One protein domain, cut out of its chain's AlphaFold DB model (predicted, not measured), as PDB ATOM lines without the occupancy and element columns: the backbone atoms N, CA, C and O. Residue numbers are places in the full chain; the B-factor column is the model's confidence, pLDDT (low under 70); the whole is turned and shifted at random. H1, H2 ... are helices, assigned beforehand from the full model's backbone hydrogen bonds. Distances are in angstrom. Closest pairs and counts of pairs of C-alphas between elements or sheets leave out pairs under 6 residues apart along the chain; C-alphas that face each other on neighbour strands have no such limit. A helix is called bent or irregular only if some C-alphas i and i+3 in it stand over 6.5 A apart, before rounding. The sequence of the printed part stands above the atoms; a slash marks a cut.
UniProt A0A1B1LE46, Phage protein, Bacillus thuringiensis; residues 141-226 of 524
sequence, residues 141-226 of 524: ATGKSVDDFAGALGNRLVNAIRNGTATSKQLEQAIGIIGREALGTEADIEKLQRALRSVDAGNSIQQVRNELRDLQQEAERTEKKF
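Overview. This is residues 141 to 226 of the 524 residues of the protein "Phage protein" of Bacillus thuringiensis (UniProt A0A1B1LE46). Two helical hairpins, H1 with H2 and H3 with H4, are set crosswise, and H2 in the middle touches the other three helices. H1 folds back on itself at a kink. The 86 printed residues, with four named helices and no named strand, are all helix in class and compact, radius of gyration of the C-alphas 13.4 A, spanning 38 by 34 by 21 A.

Along the chain. H1, residues 146 to 162, begins at C-alpha (121.258, 128.142, 231.802) and is 7.5 A long; it is irregular, C-alphas 152 and 155 being 9.1 A apart, with a kink of 152 degrees near residue 153. H2, residues 168 to 183, is 21.9 A; H3, residues 189 to 197, 12.1 A; H4, residues 205 to 226, 31.8 A, ending at C-alpha (150.572, 133.106, 225.578).

Arrangement. H2, the hub, touches H1 at a shallow tilt of 15 degrees, opposite ways; closest C-alphas: Phe 149 and Ile 178, 6.5 A. With residues 175 to 180 alone it touches H3, only just about perpendicular at 72 degrees; closest C-alphas: Gly 176 and Ile 189, 6.0 A. H3 touches H4 at a shallow tilt of 7 degrees, opposite ways; closest C-alphas: Ala 195 and Val 208, 5.6 A. With residue 183 alone H2 touches H4 at a steep tilt of 65 degrees; closest C-alphas: Leu 183 and Gln 216, 4.6 A. H1 is apart from H3 and H4. Every O i to N i+4 pair is within hydrogen-bond range in H2, H3 and H4; in H1 8 of 13 are.

Size, cuts and confidence. The C-alphas farthest apart, of Asn 163 and Lys 225, are 41.1 A apart. The printed part has no cut and no long link. pLDDT is under 70 at residues 153, 185 to 187 and 219 to 226.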
ATOM      1  N   ALA A 141     127.509 118.217 234.750       89.81
ATOM      2  CA  ALA A 141     128.949 118.102 234.918       89.81
ATOM      3  C   ALA A 141     129.543 119.358 235.573       89.81
ATOM      4  O   ALA A 141     130.377 119.239 236.469       89.81
ATOM      5  N   THR A 142     129.077 120.546 235.181       85.94
ATOM      6  CA  THR A 142     129.559 121.836 235.708       85.94
ATOM      7  C   THR A 142     128.884 122.256 237.012       85.94
ATOM      8  O   THR A 142     129.416 123.104 237.724       85.94
ATOM      9  N   GLY A 143     127.730 121.670 237.346       87.81
ATOM     10  CA  GLY A 143     126.905 122.091 238.481       87.81
ATOM     11  C   GLY A 143     126.233 123.450 238.273       87.81
ATOM     12  O   GLY A 143     125.836 124.077 239.251       87.81
ATOM     13  N   LYS A 144     126.142 123.910 237.021       89.94
ATOM     14  CA  LYS A 144     125.543 125.186 236.620       89.94
ATOM     15  C   LYS A 144     124.234 124.958 235.867       89.94
ATOM     16  O   LYS A 144     123.898 123.838 235.492       89.94
ATOM     17  N   SER A 145     123.510 126.034 235.627       90.81
ATOM     18  CA  SER A 145     122.247 126.102 234.902       90.81
ATOM     19  C   SER A 145     122.341 127.110 233.758       90.81
ATOM     20  O   SER A 145     123.289 127.887 233.678       90.81
ATOM     21  N   VAL A 146     121.331 127.144 232.884       89.25
ATOM     22  CA  VAL A 146     121.258 128.142 231.802       89.25
ATOM     23  C   VAL A 146     121.290 129.588 232.327       89.25
ATOM     24  O   VAL A 146     121.813 130.473 231.650       89.25
ATOM     25  N   ASP A 147     120.797 129.822 233.546       86.31
ATOM     26  CA  ASP A 147     120.722 131.151 234.161       86.31
ATOM     27  C   ASP A 147     122.098 131.673 234.578       86.31
ATOM     28  O   ASP A 147     122.365 132.871 234.464       86.31
ATOM     29  N   ASP A 148     123.007 130.772 234.957       85.75
ATOM     30  CA  ASP A 148     124.389 131.112 235.306       85.75
ATOM     31  C   ASP A 148     125.183 131.641 234.101       85.75
ATOM     32  O   ASP A 148     126.217 132.285 234.267       85.75
ATOM     33  N   PHE A 149     124.687 131.397 232.884       82.75
ATOM     34  CA  PHE A 149     125.295 131.832 231.625       82.75
ATOM     35  C   PHE A 149     124.464 132.890 230.896       82.75
ATOM     36  O   PHE A 149     124.741 133.203 229.736       82.75
ATOM     37  N   ALA A 150     123.456 133.474 231.552       80.00
ATOM     38  CA  ALA A 150     122.538 134.401 230.898       80.00
ATOM     39  C   ALA A 150     123.236 135.633 230.298       80.00
ATOM     40  O   ALA A 150     122.830 136.111 229.238       80.00
ATOM     41  N   GLY A 151     124.314 136.108 230.934       73.62
ATOM     42  CA  GLY A 151     125.130 137.213 230.423       73.62
ATOM     43  C   GLY A 151     125.844 136.892 229.106       73.62
ATOM     44  O   GLY A 151     125.904 137.751 228.232       73.62
ATOM     45  N   ALA A 152     126.328 135.657 228.940       73.56
ATOM     46  CA  ALA A 152     127.057 135.221 227.746       73.56
ATOM     47  C   ALA A 152     126.122 134.755 226.616       73.56
ATOM     48  O   ALA A 152     126.384 134.995 225.441       73.56
ATOM     49  N   LEU A 153     125.011 134.099 226.963       66.12
ATOM     50  CA  LEU A 153     124.034 133.580 225.997       66.12
ATOM     51  C   LEU A 153     123.072 134.659 225.485       66.12
ATOM     52  O   LEU A 153     122.544 134.556 224.377       66.12
ATOM     53  N   GLY A 154     122.808 135.680 226.301       79.81
ATOM     54  CA  GLY A 154     121.792 136.690 226.041       79.81
ATOM     55  C   GLY A 154     120.358 136.182 226.248       79.81
ATOM     56  O   GLY A 154     120.029 135.006 226.079       79.81
ATOM     57  N   ASN A 155     119.453 137.109 226.576       78.06
ATOM     58  CA  ASN A 155     118.079 136.800 227.002       78.06
ATOM     59  C   ASN A 155     117.276 135.963 225.995       78.06
ATOM     60  O   ASN A 155     116.453 135.139 226.390       78.06
ATOM     61  N   ARG A 156     117.487 136.162 224.689       77.06
ATOM     62  CA  ARG A 156     116.739 135.438 223.652       77.06
ATOM     63  C   ARG A 156     117.080 133.948 223.644       77.06
ATOM     64  O   ARG A 156     116.165 133.131 223.597       77.06
ATOM     65  N   LEU A 157     118.366 133.606 223.699       78.12
ATOM     66  CA  LEU A 157     118.822 132.220 223.666       78.12
ATOM     67  C   LEU A 157     118.504 131.505 224.982       78.12
ATOM     68  O   LEU A 157     117.996 130.390 224.953       78.12
ATOM     69  N   VAL A 158     118.678 132.187 226.120       82.31
ATOM     70  CA  VAL A 158     118.255 131.679 227.439       82.31
ATOM     71  C   VAL A 158     116.774 131.308 227.434       82.31
ATOM     72  O   VAL A 158     116.416 130.197 227.815       82.31
ATOM     73  N   ASN A 159     115.907 132.207 226.958       80.31
ATOM     74  CA  ASN A 159     114.471 131.944 226.893       80.31
ATOM     75  C   ASN A 159     114.137 130.808 225.921       80.31
ATOM     76  O   ASN A 159     113.272 129.992 226.226       80.31
ATOM     77  N   ALA A 160     114.819 130.727 224.777       79.00
ATOM     78  CA  ALA A 160     114.604 129.647 223.818       79.00
ATOM     79  C   ALA A 160     114.983 128.278 224.404       79.00
ATOM     80  O   ALA A 160     114.218 127.327 224.273       79.00
ATOM     81  N   ILE A 161     116.120 128.188 225.099       84.00
ATOM     82  CA  ILE A 161     116.562 126.968 225.787       84.00
ATOM     83  C   ILE A 161     115.575 126.606 226.896       84.00
ATOM     84  O   ILE A 161     115.082 125.483 226.943       84.00
ATOM     85  N   ARG A 162     115.237 127.571 227.759       85.88
ATOM     86  CA  ARG A 162     114.337 127.362 228.901       85.88
ATOM     87  C   ARG A 162     112.954 126.883 228.467       85.88
ATOM     88  O   ARG A 162     112.367 126.029 229.123       85.88
ATOM     89  N   ASN A 163     112.439 127.431 227.371       79.25
ATOM     90  CA  ASN A 163     111.116 127.094 226.857       79.25
ATOM     91  C   ASN A 163     111.130 125.878 225.914       79.25
ATOM     92  O   ASN A 163     110.085 125.546 225.359       79.25
ATOM     93  N   GLY A 164     112.284 125.234 225.695       78.12
ATOM     94  CA  GLY A 164     112.411 124.096 224.778       78.12
ATOM     95  C   GLY A 164     112.157 124.453 223.310       78.12
ATOM     96  O   GLY A 164     111.803 123.589 222.514       78.12
ATOM     97  N   THR A 165     112.304 125.728 222.943       77.44
ATOM     98  CA  THR A 165     112.058 126.240 221.587       77.44
ATOM     99  C   THR A 165     113.350 126.538 220.823       77.44
ATOM    100  O   THR A 165     113.295 127.162 219.763       77.44
ATOM    101  N   ALA A 166     114.509 126.186 221.383       80.38
ATOM    102  CA  ALA A 166     115.802 126.361 220.734       80.38
ATOM    103  C   ALA A 166     115.995 125.332 219.610       80.38
ATOM    104  O   ALA A 166     115.691 124.152 219.779       80.38
ATOM    105  N   THR A 167     116.516 125.779 218.466       75.81
ATOM    106  CA  THR A 167     116.900 124.889 217.356       75.81
ATOM    107  C   THR A 167     118.189 124.128 217.667       75.81
ATOM    108  O   THR A 167     118.924 124.499 218.587       75.81
ATOM    109  N   SER A 168     118.515 123.097 216.879       78.62
ATOM    110  CA  SER A 168     119.767 122.341 217.040       78.62
ATOM    111  C   SER A 168     120.996 123.261 217.002       78.62
ATOM    112  O   SER A 168     121.807 123.242 217.926       78.62
ATOM    113  N   LYS A 169     121.053 124.170 216.016       80.38
ATOM    114  CA  LYS A 169     122.104 125.196 215.867       80.38
ATOM    115  C   LYS A 169     122.202 126.117 217.087       80.38
ATOM    116  O   LYS A 169     123.298 126.439 217.535       80.38
ATOM    117  N   GLN A 170     121.066 126.530 217.656       80.38
ATOM    118  CA  GLN A 170     121.044 127.374 218.858       80.38
ATOM    119  C   GLN A 170     121.545 126.627 220.099       80.38
ATOM    120  O   GLN A 170     122.254 127.211 220.918       80.38
ATOM    121  N   LEU A 171     121.208 125.344 220.237       84.31
ATOM    122  CA  LEU A 171     121.692 124.501 221.330       84.31
ATOM    123  C   LEU A 171     123.195 124.227 221.207       84.31
ATOM    124  O   LEU A 171     123.910 124.328 222.198       84.31
ATOM    125  N   GLU A 172     123.695 123.948 220.003       80.81
ATOM    126  CA  GLU A 172     125.131 123.773 219.745       80.81
ATOM    127  C   GLU A 172     125.922 125.052 220.031       80.81
ATOM    128  O   GLU A 172     126.951 125.010 220.712       80.81
ATOM    129  N   GLN A 173     125.403 126.202 219.591       81.88
ATOM    130  CA  GLN A 173     125.965 127.507 219.923       81.88
ATOM    131  C   GLN A 173     126.000 127.723 221.442       81.88
ATOM    132  O   GLN A 173     127.020 128.157 221.980       81.88
ATOM    133  N   ALA A 174     124.912 127.392 222.142       81.44
ATOM    134  CA  ALA A 174     124.843 127.516 223.591       81.44
ATOM    135  C   ALA A 174     125.871 126.623 224.292       81.44
ATOM    136  O   ALA A 174     126.582 127.108 225.167       81.44
ATOM    137  N   ILE A 175     126.006 125.359 223.877       85.94
ATOM    138  CA  ILE A 175     127.023 124.428 224.391       85.94
ATOM    139  C   ILE A 175     128.427 125.009 224.206       85.94
ATOM    140  O   ILE A 175     129.231 124.951 225.133       85.94
ATOM    141  N   GLY A 176     128.719 125.604 223.046       81.50
ATOM    142  CA  GLY A 176     130.009 126.243 222.781       81.50
ATOM    143  C   GLY A 176     130.279 127.445 223.691       81.50
ATOM    144  O   GLY A 176     131.348 127.529 224.293       81.50
ATOM    145  N   ILE A 177     129.310 128.354 223.834       79.00
ATOM    146  CA  ILE A 177     129.429 129.543 224.697       79.00
ATOM    147  C   ILE A 177     129.601 129.132 226.162       79.00
ATOM    148  O   ILE A 177     130.541 129.567 226.820       79.00
ATOM    149  N   ILE A 178     128.724 128.252 226.652       82.06
ATOM    150  CA  ILE A 178     128.769 127.715 228.016       82.06
ATOM    151  C   ILE A 178     130.092 126.992 228.255       82.06
ATOM    152  O   ILE A 178     130.701 127.160 229.306       82.06
ATOM    153  N   GLY A 179     130.544 126.207 227.278       80.62
ATOM    154  CA  GLY A 179     131.818 125.505 227.308       80.62
ATOM    155  C   GLY A 179     132.994 126.442 227.540       80.62
ATOM    156  O   GLY A 179     133.766 126.220 228.467       80.62
ATOM    157  N   ARG A 180     133.096 127.520 226.754       80.62
ATOM    158  CA  ARG A 180     134.167 128.521 226.909       80.62
ATOM    159  C   ARG A 180     134.067 129.275 228.230       80.62
ATOM    160  O   ARG A 180     135.073 129.479 228.897       80.62
ATOM    161  N   GLU A 181     132.859 129.641 228.642       78.69
ATOM    162  CA  GLU A 181     132.641 130.356 229.904       78.69
ATOM    163  C   GLU A 181     132.930 129.469 231.131       78.69
ATOM    164  O   GLU A 181     133.359 129.946 232.179       78.69
ATOM    165  N   ALA A 182     132.690 128.159 231.032       78.06
ATOM    166  CA  ALA A 182     132.914 127.218 232.124       78.06
ATOM    167  C   ALA A 182     134.351 126.683 232.189       78.06
ATOM    168  O   ALA A 182     134.827 126.399 233.288       78.06
ATOM    169  N   LEU A 183     135.011 126.503 231.042       78.88
ATOM    170  CA  LEU A 183     136.289 125.788 230.926       78.88
ATOM    171  C   LEU A 183     137.459 126.691 230.510       78.88
ATOM    172  O   LEU A 183     138.603 126.245 230.562       78.88
ATOM    173  N   GLY A 184     137.192 127.939 230.119       70.44
ATOM    174  CA  GLY A 184     138.173 128.887 229.592       70.44
ATOM    175  C   GLY A 184     138.012 129.116 228.087       70.44
ATOM    176  O   GLY A 184     137.548 128.243 227.351       70.44
ATOM    177  N   THR A 185     138.413 130.297 227.608       64.62
ATOM    178  CA  THR A 185     138.264 130.705 226.195       64.62
ATOM    179  C   THR A 185     138.978 129.769 225.219       64.62
ATOM    180  O   THR A 185     138.514 129.587 224.097       64.62
ATOM    181  N   GLU A 186     140.056 129.140 225.690       62.84
ATOM    182  CA  GLU A 186     140.919 128.199 224.967       62.84
ATOM    183  C   GLU A 186     140.418 126.747 224.984       62.84
ATOM    184  O   GLU A 186     141.095 125.847 224.484       62.84
ATOM    185  N   ALA A 187     139.265 126.481 225.601       67.38
ATOM    186  CA  ALA A 187     138.741 125.130 225.704       67.38
ATOM    187  C   ALA A 187     138.384 124.557 224.324       67.38
ATOM    188  O   ALA A 187     137.684 125.174 223.518       67.38
ATOM    189  N   ASP A 188     138.831 123.327 224.076       78.31
ATOM    190  CA  ASP A 188     138.539 122.579 222.857       78.31
ATOM    191  C   ASP A 188     137.064 122.145 222.839       78.31
ATOM    192  O   ASP A 188     136.648 121.200 223.520       78.31
ATOM    193  N   ILE A 189     136.266 122.865 222.047       81.19
ATOM    194  CA  ILE A 189     134.815 122.675 221.962       81.19
ATOM    195  C   ILE A 189     134.445 121.350 221.299       81.19
ATOM    196  O   ILE A 189     133.416 120.767 221.639       81.19
ATOM    197  N   GLU A 190     135.290 120.803 220.429       81.31
ATOM    198  CA  GLU A 190     135.025 119.482 219.875       81.31
ATOM    199  C   GLU A 190     135.230 118.387 220.919       81.31
ATOM    200  O   GLU A 190     134.410 117.475 221.030       81.31
ATOM    201  N   LYS A 191     136.323 118.452 221.697       85.00
ATOM    202  CA  LYS A 191     136.541 117.510 222.807       85.00
ATOM    203  C   LYS A 191     135.425 117.639 223.835       85.00
ATOM    204  O   LYS A 191     134.935 116.609 224.289       85.00
ATOM    205  N   LEU A 192     134.979 118.859 224.135       86.44
ATOM    206  CA  LEU A 192     133.804 119.103 224.967       86.44
ATOM    207  C   LEU A 192     132.574 118.381 224.407       86.44
ATOM    208  O   LEU A 192     131.975 117.567 225.101       86.44
ATOM    209  N   GLN A 193     132.205 118.619 223.148       84.56
ATOM    210  CA  GLN A 193     131.038 117.972 222.548       84.56
ATOM    211  C   GLN A 193     131.167 116.443 222.523       84.56
ATOM    212  O   GLN A 193     130.186 115.746 222.778       84.56
ATOM    213  N   ARG A 194     132.365 115.901 222.263       88.75
ATOM    214  CA  ARG A 194     132.633 114.454 222.340       88.75
ATOM    215  C   ARG A 194     132.440 113.917 223.757       88.75
ATOM    216  O   ARG A 194     131.760 112.905 223.915       88.75
ATOM    217  N   ALA A 195     132.970 114.609 224.763       89.25
ATOM    218  CA  ALA A 195     132.807 114.260 226.172       89.25
ATOM    219  C   ALA A 195     131.324 114.221 226.562       89.25
ATOM    220  O   ALA A 195     130.853 113.240 227.137       89.25
ATOM    221  N   LEU A 196     130.559 115.243 226.163       90.19
ATOM    222  CA  LEU A 196     129.121 115.334 226.427       90.19
ATOM    223  C   LEU A 196     128.332 114.210 225.739       90.19
ATOM    224  O   LEU A 196     127.511 113.562 226.382       90.19
ATOM    225  N   ARG A 197     128.614 113.921 224.461       89.69
ATOM    226  CA  ARG A 197     127.980 112.817 223.710       89.69
ATOM    227  C   ARG A 197     128.330 111.440 224.262       89.69
ATOM    228  O   ARG A 197     127.597 110.483 224.039       89.69
ATOM    229  N   SER A 198     129.446 111.314 224.971       89.50
ATOM    230  CA  SER A 198     129.913 110.021 225.465       89.50
ATOM    231  C   SER A 198     128.971 109.395 226.506       89.50
ATOM    232  O   SER A 198     128.945 108.173 226.654       89.50
ATOM    233  N   VAL A 199     128.132 110.204 227.168       87.25
ATOM    234  CA  VAL A 199     127.080 109.715 228.080       87.25
ATOM    235  C   VAL A 199     126.044 108.877 227.339       87.25
ATOM    236  O   VAL A 199     125.637 107.830 227.842       87.25
ATOM    237  N   ASP A 200     125.688 109.260 226.111       78.12
ATOM    238  CA  ASP A 200     124.784 108.473 225.264       78.12
ATOM    239  C   ASP A 200     125.400 107.118 224.867       78.12
ATOM    240  O   ASP A 200     124.679 106.166 224.573       78.12
ATOM    241  N   ALA A 201     126.732 107.010 224.902       79.94
ATOM    242  CA  ALA A 201     127.481 105.772 224.686       79.94
ATOM    243  C   ALA A 201     127.718 104.961 225.981       79.94
ATOM    244  O   ALA A 201     128.426 103.954 225.952       79.94
ATOM    245  N   GLY A 202     127.122 105.370 227.107       82.06
ATOM    246  CA  GLY A 202     127.183 104.661 228.388       82.06
ATOM    247  C   GLY A 202     128.254 105.158 229.363       82.06
ATOM    248  O   GLY A 202     128.431 104.544 230.418       82.06
ATOM    249  N   ASN A 203     128.956 106.257 229.060       85.50
ATOM    250  CA  ASN A 203     129.901 106.841 230.009       85.50
ATOM    251  C   ASN A 203     129.185 107.506 231.188       85.50
ATOM    252  O   ASN A 203     128.098 108.075 231.076       85.50
ATOM    253  N   SER A 204     129.828 107.457 232.351       91.75
ATOM    254  CA  SER A 204     129.301 108.078 233.563       91.75
ATOM    255  C   SER A 204     129.501 109.594 233.554       91.75
ATOM    256  O   SER A 204     130.526 110.100 233.093       91.75
ATOM    257  N   ILE A 205     128.589 110.329 234.197       90.50
ATOM    258  CA  ILE A 205     128.746 111.780 234.399       90.50
ATOM    259  C   ILE A 205     130.056 112.133 235.124       90.50
ATOM    260  O   ILE A 205     130.602 113.218 234.944       90.50
ATOM    261  N   GLN A 206     130.598 111.213 235.930       89.44
ATOM    262  CA  GLN A 206     131.870 111.413 236.617       89.44
ATOM    263  C   GLN A 206     133.065 111.390 235.655       89.44
ATOM    264  O   GLN A 206     134.006 112.152 235.857       89.44
ATOM    265  N   GLN A 207     133.024 110.558 234.610       89.00
ATOM    266  CA  GLN A 207     134.036 110.579 233.549       89.00
ATOM    267  C   GLN A 207     133.966 111.886 232.771       89.00
ATOM    268  O   GLN A 207     134.993 112.536 232.624       89.00
ATOM    269  N   VAL A 208     132.760 112.340 232.412       89.44
ATOM    270  CA  VAL A 208     132.579 113.650 231.767       89.44
ATOM    271  C   VAL A 208     133.159 114.763 232.632       89.44
ATOM    272  O   VAL A 208     133.935 115.571 232.143       89.44
ATOM    273  N   ARG A 209     132.879 114.785 233.943       89.88
ATOM    274  CA  ARG A 209     133.481 115.770 234.863       89.88
ATOM    275  C   ARG A 209     135.007 115.746 234.855       89.88
ATOM    276  O   ARG A 209     135.616 116.805 234.973       89.88
ATOM    277  N   ASN A 210     135.615 114.566 234.768       89.56
ATOM    278  CA  ASN A 210     137.067 114.446 234.695       89.56
ATOM    279  C   ASN A 210     137.588 114.988 233.356       89.56
ATOM    280  O   ASN A 210     138.498 115.806 233.366       89.56
ATOM    281  N   GLU A 211     136.952 114.634 232.238       89.62
ATOM    282  CA  GLU A 211     137.302 115.146 230.906       89.62
ATOM    283  C   GLU A 211     137.152 116.673 230.826       89.62
ATOM    284  O   GLU A 211     138.034 117.350 230.308       89.62
ATOM    285  N   LEU A 212     136.098 117.246 231.418       87.75
ATOM    286  CA  LEU A 212     135.930 118.701 231.501       87.75
ATOM    287  C   LEU A 212     137.033 119.365 232.338       87.75
ATOM    288  O   LEU A 212     137.526 120.428 231.969       87.75
ATOM    289  N   ARG A 213     137.454 118.745 233.448       87.94
ATOM    290  CA  ARG A 213     138.577 119.248 234.262       87.94
ATOM    291  C   ARG A 213     139.903 119.182 233.513       87.94
ATOM    292  O   ARG A 213     140.707 120.099 233.646       87.94
ATOM    293  N   ASP A 214     140.129 118.123 232.745       86.88
ATOM    294  CA  ASP A 214     141.329 117.986 231.922       86.88
ATOM    295  C   ASP A 214     141.350 119.055 230.821       86.88
ATOM    296  O   ASP A 214     142.379 119.701 230.620       86.88
ATOM    297  N   LEU A 215     140.200 119.323 230.192       81.62
ATOM    298  CA  LEU A 215     140.035 120.411 229.224       81.62
ATOM    299  C   LEU A 215     140.297 121.786 229.839       81.62
ATOM    300  O   LEU A 215     141.012 122.591 229.246       81.62
ATOM    301  N   GLN A 216     139.782 122.037 231.043       79.25
ATOM    302  CA  GLN A 216     140.040 123.278 231.773       79.25
ATOM    303  C   GLN A 216     141.539 123.453 232.073       79.25
ATOM    304  O   GLN A 216     142.104 124.520 231.846       79.25
ATOM    305  N   GLN A 217     142.224 122.399 232.527       80.50
ATOM    306  CA  GLN A 217     143.669 122.456 232.779       80.50
ATOM    307  C   GLN A 217     144.490 122.638 231.494       80.50
ATOM    308  O   GLN A 217     145.538 123.289 231.519       80.50
ATOM    309  N   GLU A 218     144.056 122.048 230.377       72.75
ATOM    310  CA  GLU A 218     144.675 122.229 229.059       72.75
ATOM    311  C   GLU A 218     144.541 123.688 228.588       72.75
ATOM    312  O   GLU A 218     145.534 124.282 228.155       72.75
ATOM    313  N   ALA A 219     143.360 124.287 228.773       63.88
ATOM    314  CA  ALA A 219     143.096 125.696 228.495       63.88
ATOM    315  C   ALA A 219     143.978 126.625 229.357       63.88
ATOM    316  O   ALA A 219     144.716 127.447 228.810       63.88
ATOM    317  N   GLU A 220     144.025 126.427 230.680       66.38
ATOM    318  CA  GLU A 220     144.846 127.236 231.605       66.38
ATOM    319  C   GLU A 220     146.355 127.171 231.294       66.38
ATOM    320  O   GLU A 220     147.092 128.152 231.441       66.38
ATOM    321  N   ARG A 221     146.863 126.001 230.879       64.62
ATOM    322  CA  ARG A 221     148.274 125.841 230.475       64.62
ATOM    323  C   ARG A 221     148.578 126.546 229.161       64.62
ATOM    324  O   ARG A 221     149.718 126.967 228.952       64.62
ATOM    325  N   THR A 222     147.594 126.623 228.278       51.84
ATOM    326  CA  THR A 222     147.711 127.280 226.979       51.84
ATOM    327  C   THR A 222     147.712 128.793 227.165       51.84
ATOM    328  O   THR A 222     148.653 129.445 226.717       51.84
ATOM    329  N   GLU A 223     146.791 129.331 227.964       42.62
ATOM    330  CA  GLU A 223     146.728 130.752 228.333       42.62
ATOM    331  C   GLU A 223     148.053 131.262 228.942       42.62
ATOM    332  O   GLU A 223     148.626 132.250 228.475       42.62
ATOM    333  N   LYS A 224     148.647 130.511 229.883       44.47
ATOM    334  CA  LYS A 224     149.953 130.849 230.494       44.47
ATOM    335  C   LYS A 224     151.130 130.853 229.511       44.47
ATOM    336  O   LYS A 224     152.107 131.570 229.725       44.47
ATOM    337  N   LYS A 225     151.078 130.061 228.434       40.75
ATOM    338  CA  LYS A 225     152.114 130.083 227.381       40.75
ATOM    339  C   LYS A 225     152.005 131.329 226.500       40.75
ATOM    340  O   LYS A 225     153.029 131.807 226.018       40.75
ATOM    341  N   PHE A 226     150.802 131.874 226.331       35.75
ATOM    342  CA  PHE A 226     150.572 133.106 225.578       35.75
ATOM    343  C   PHE A 226     150.957 134.370 226.363       35.75
ATOM    344  O   PHE A 226     151.474 135.311 225.761       35.75
TER     345      PHE A 226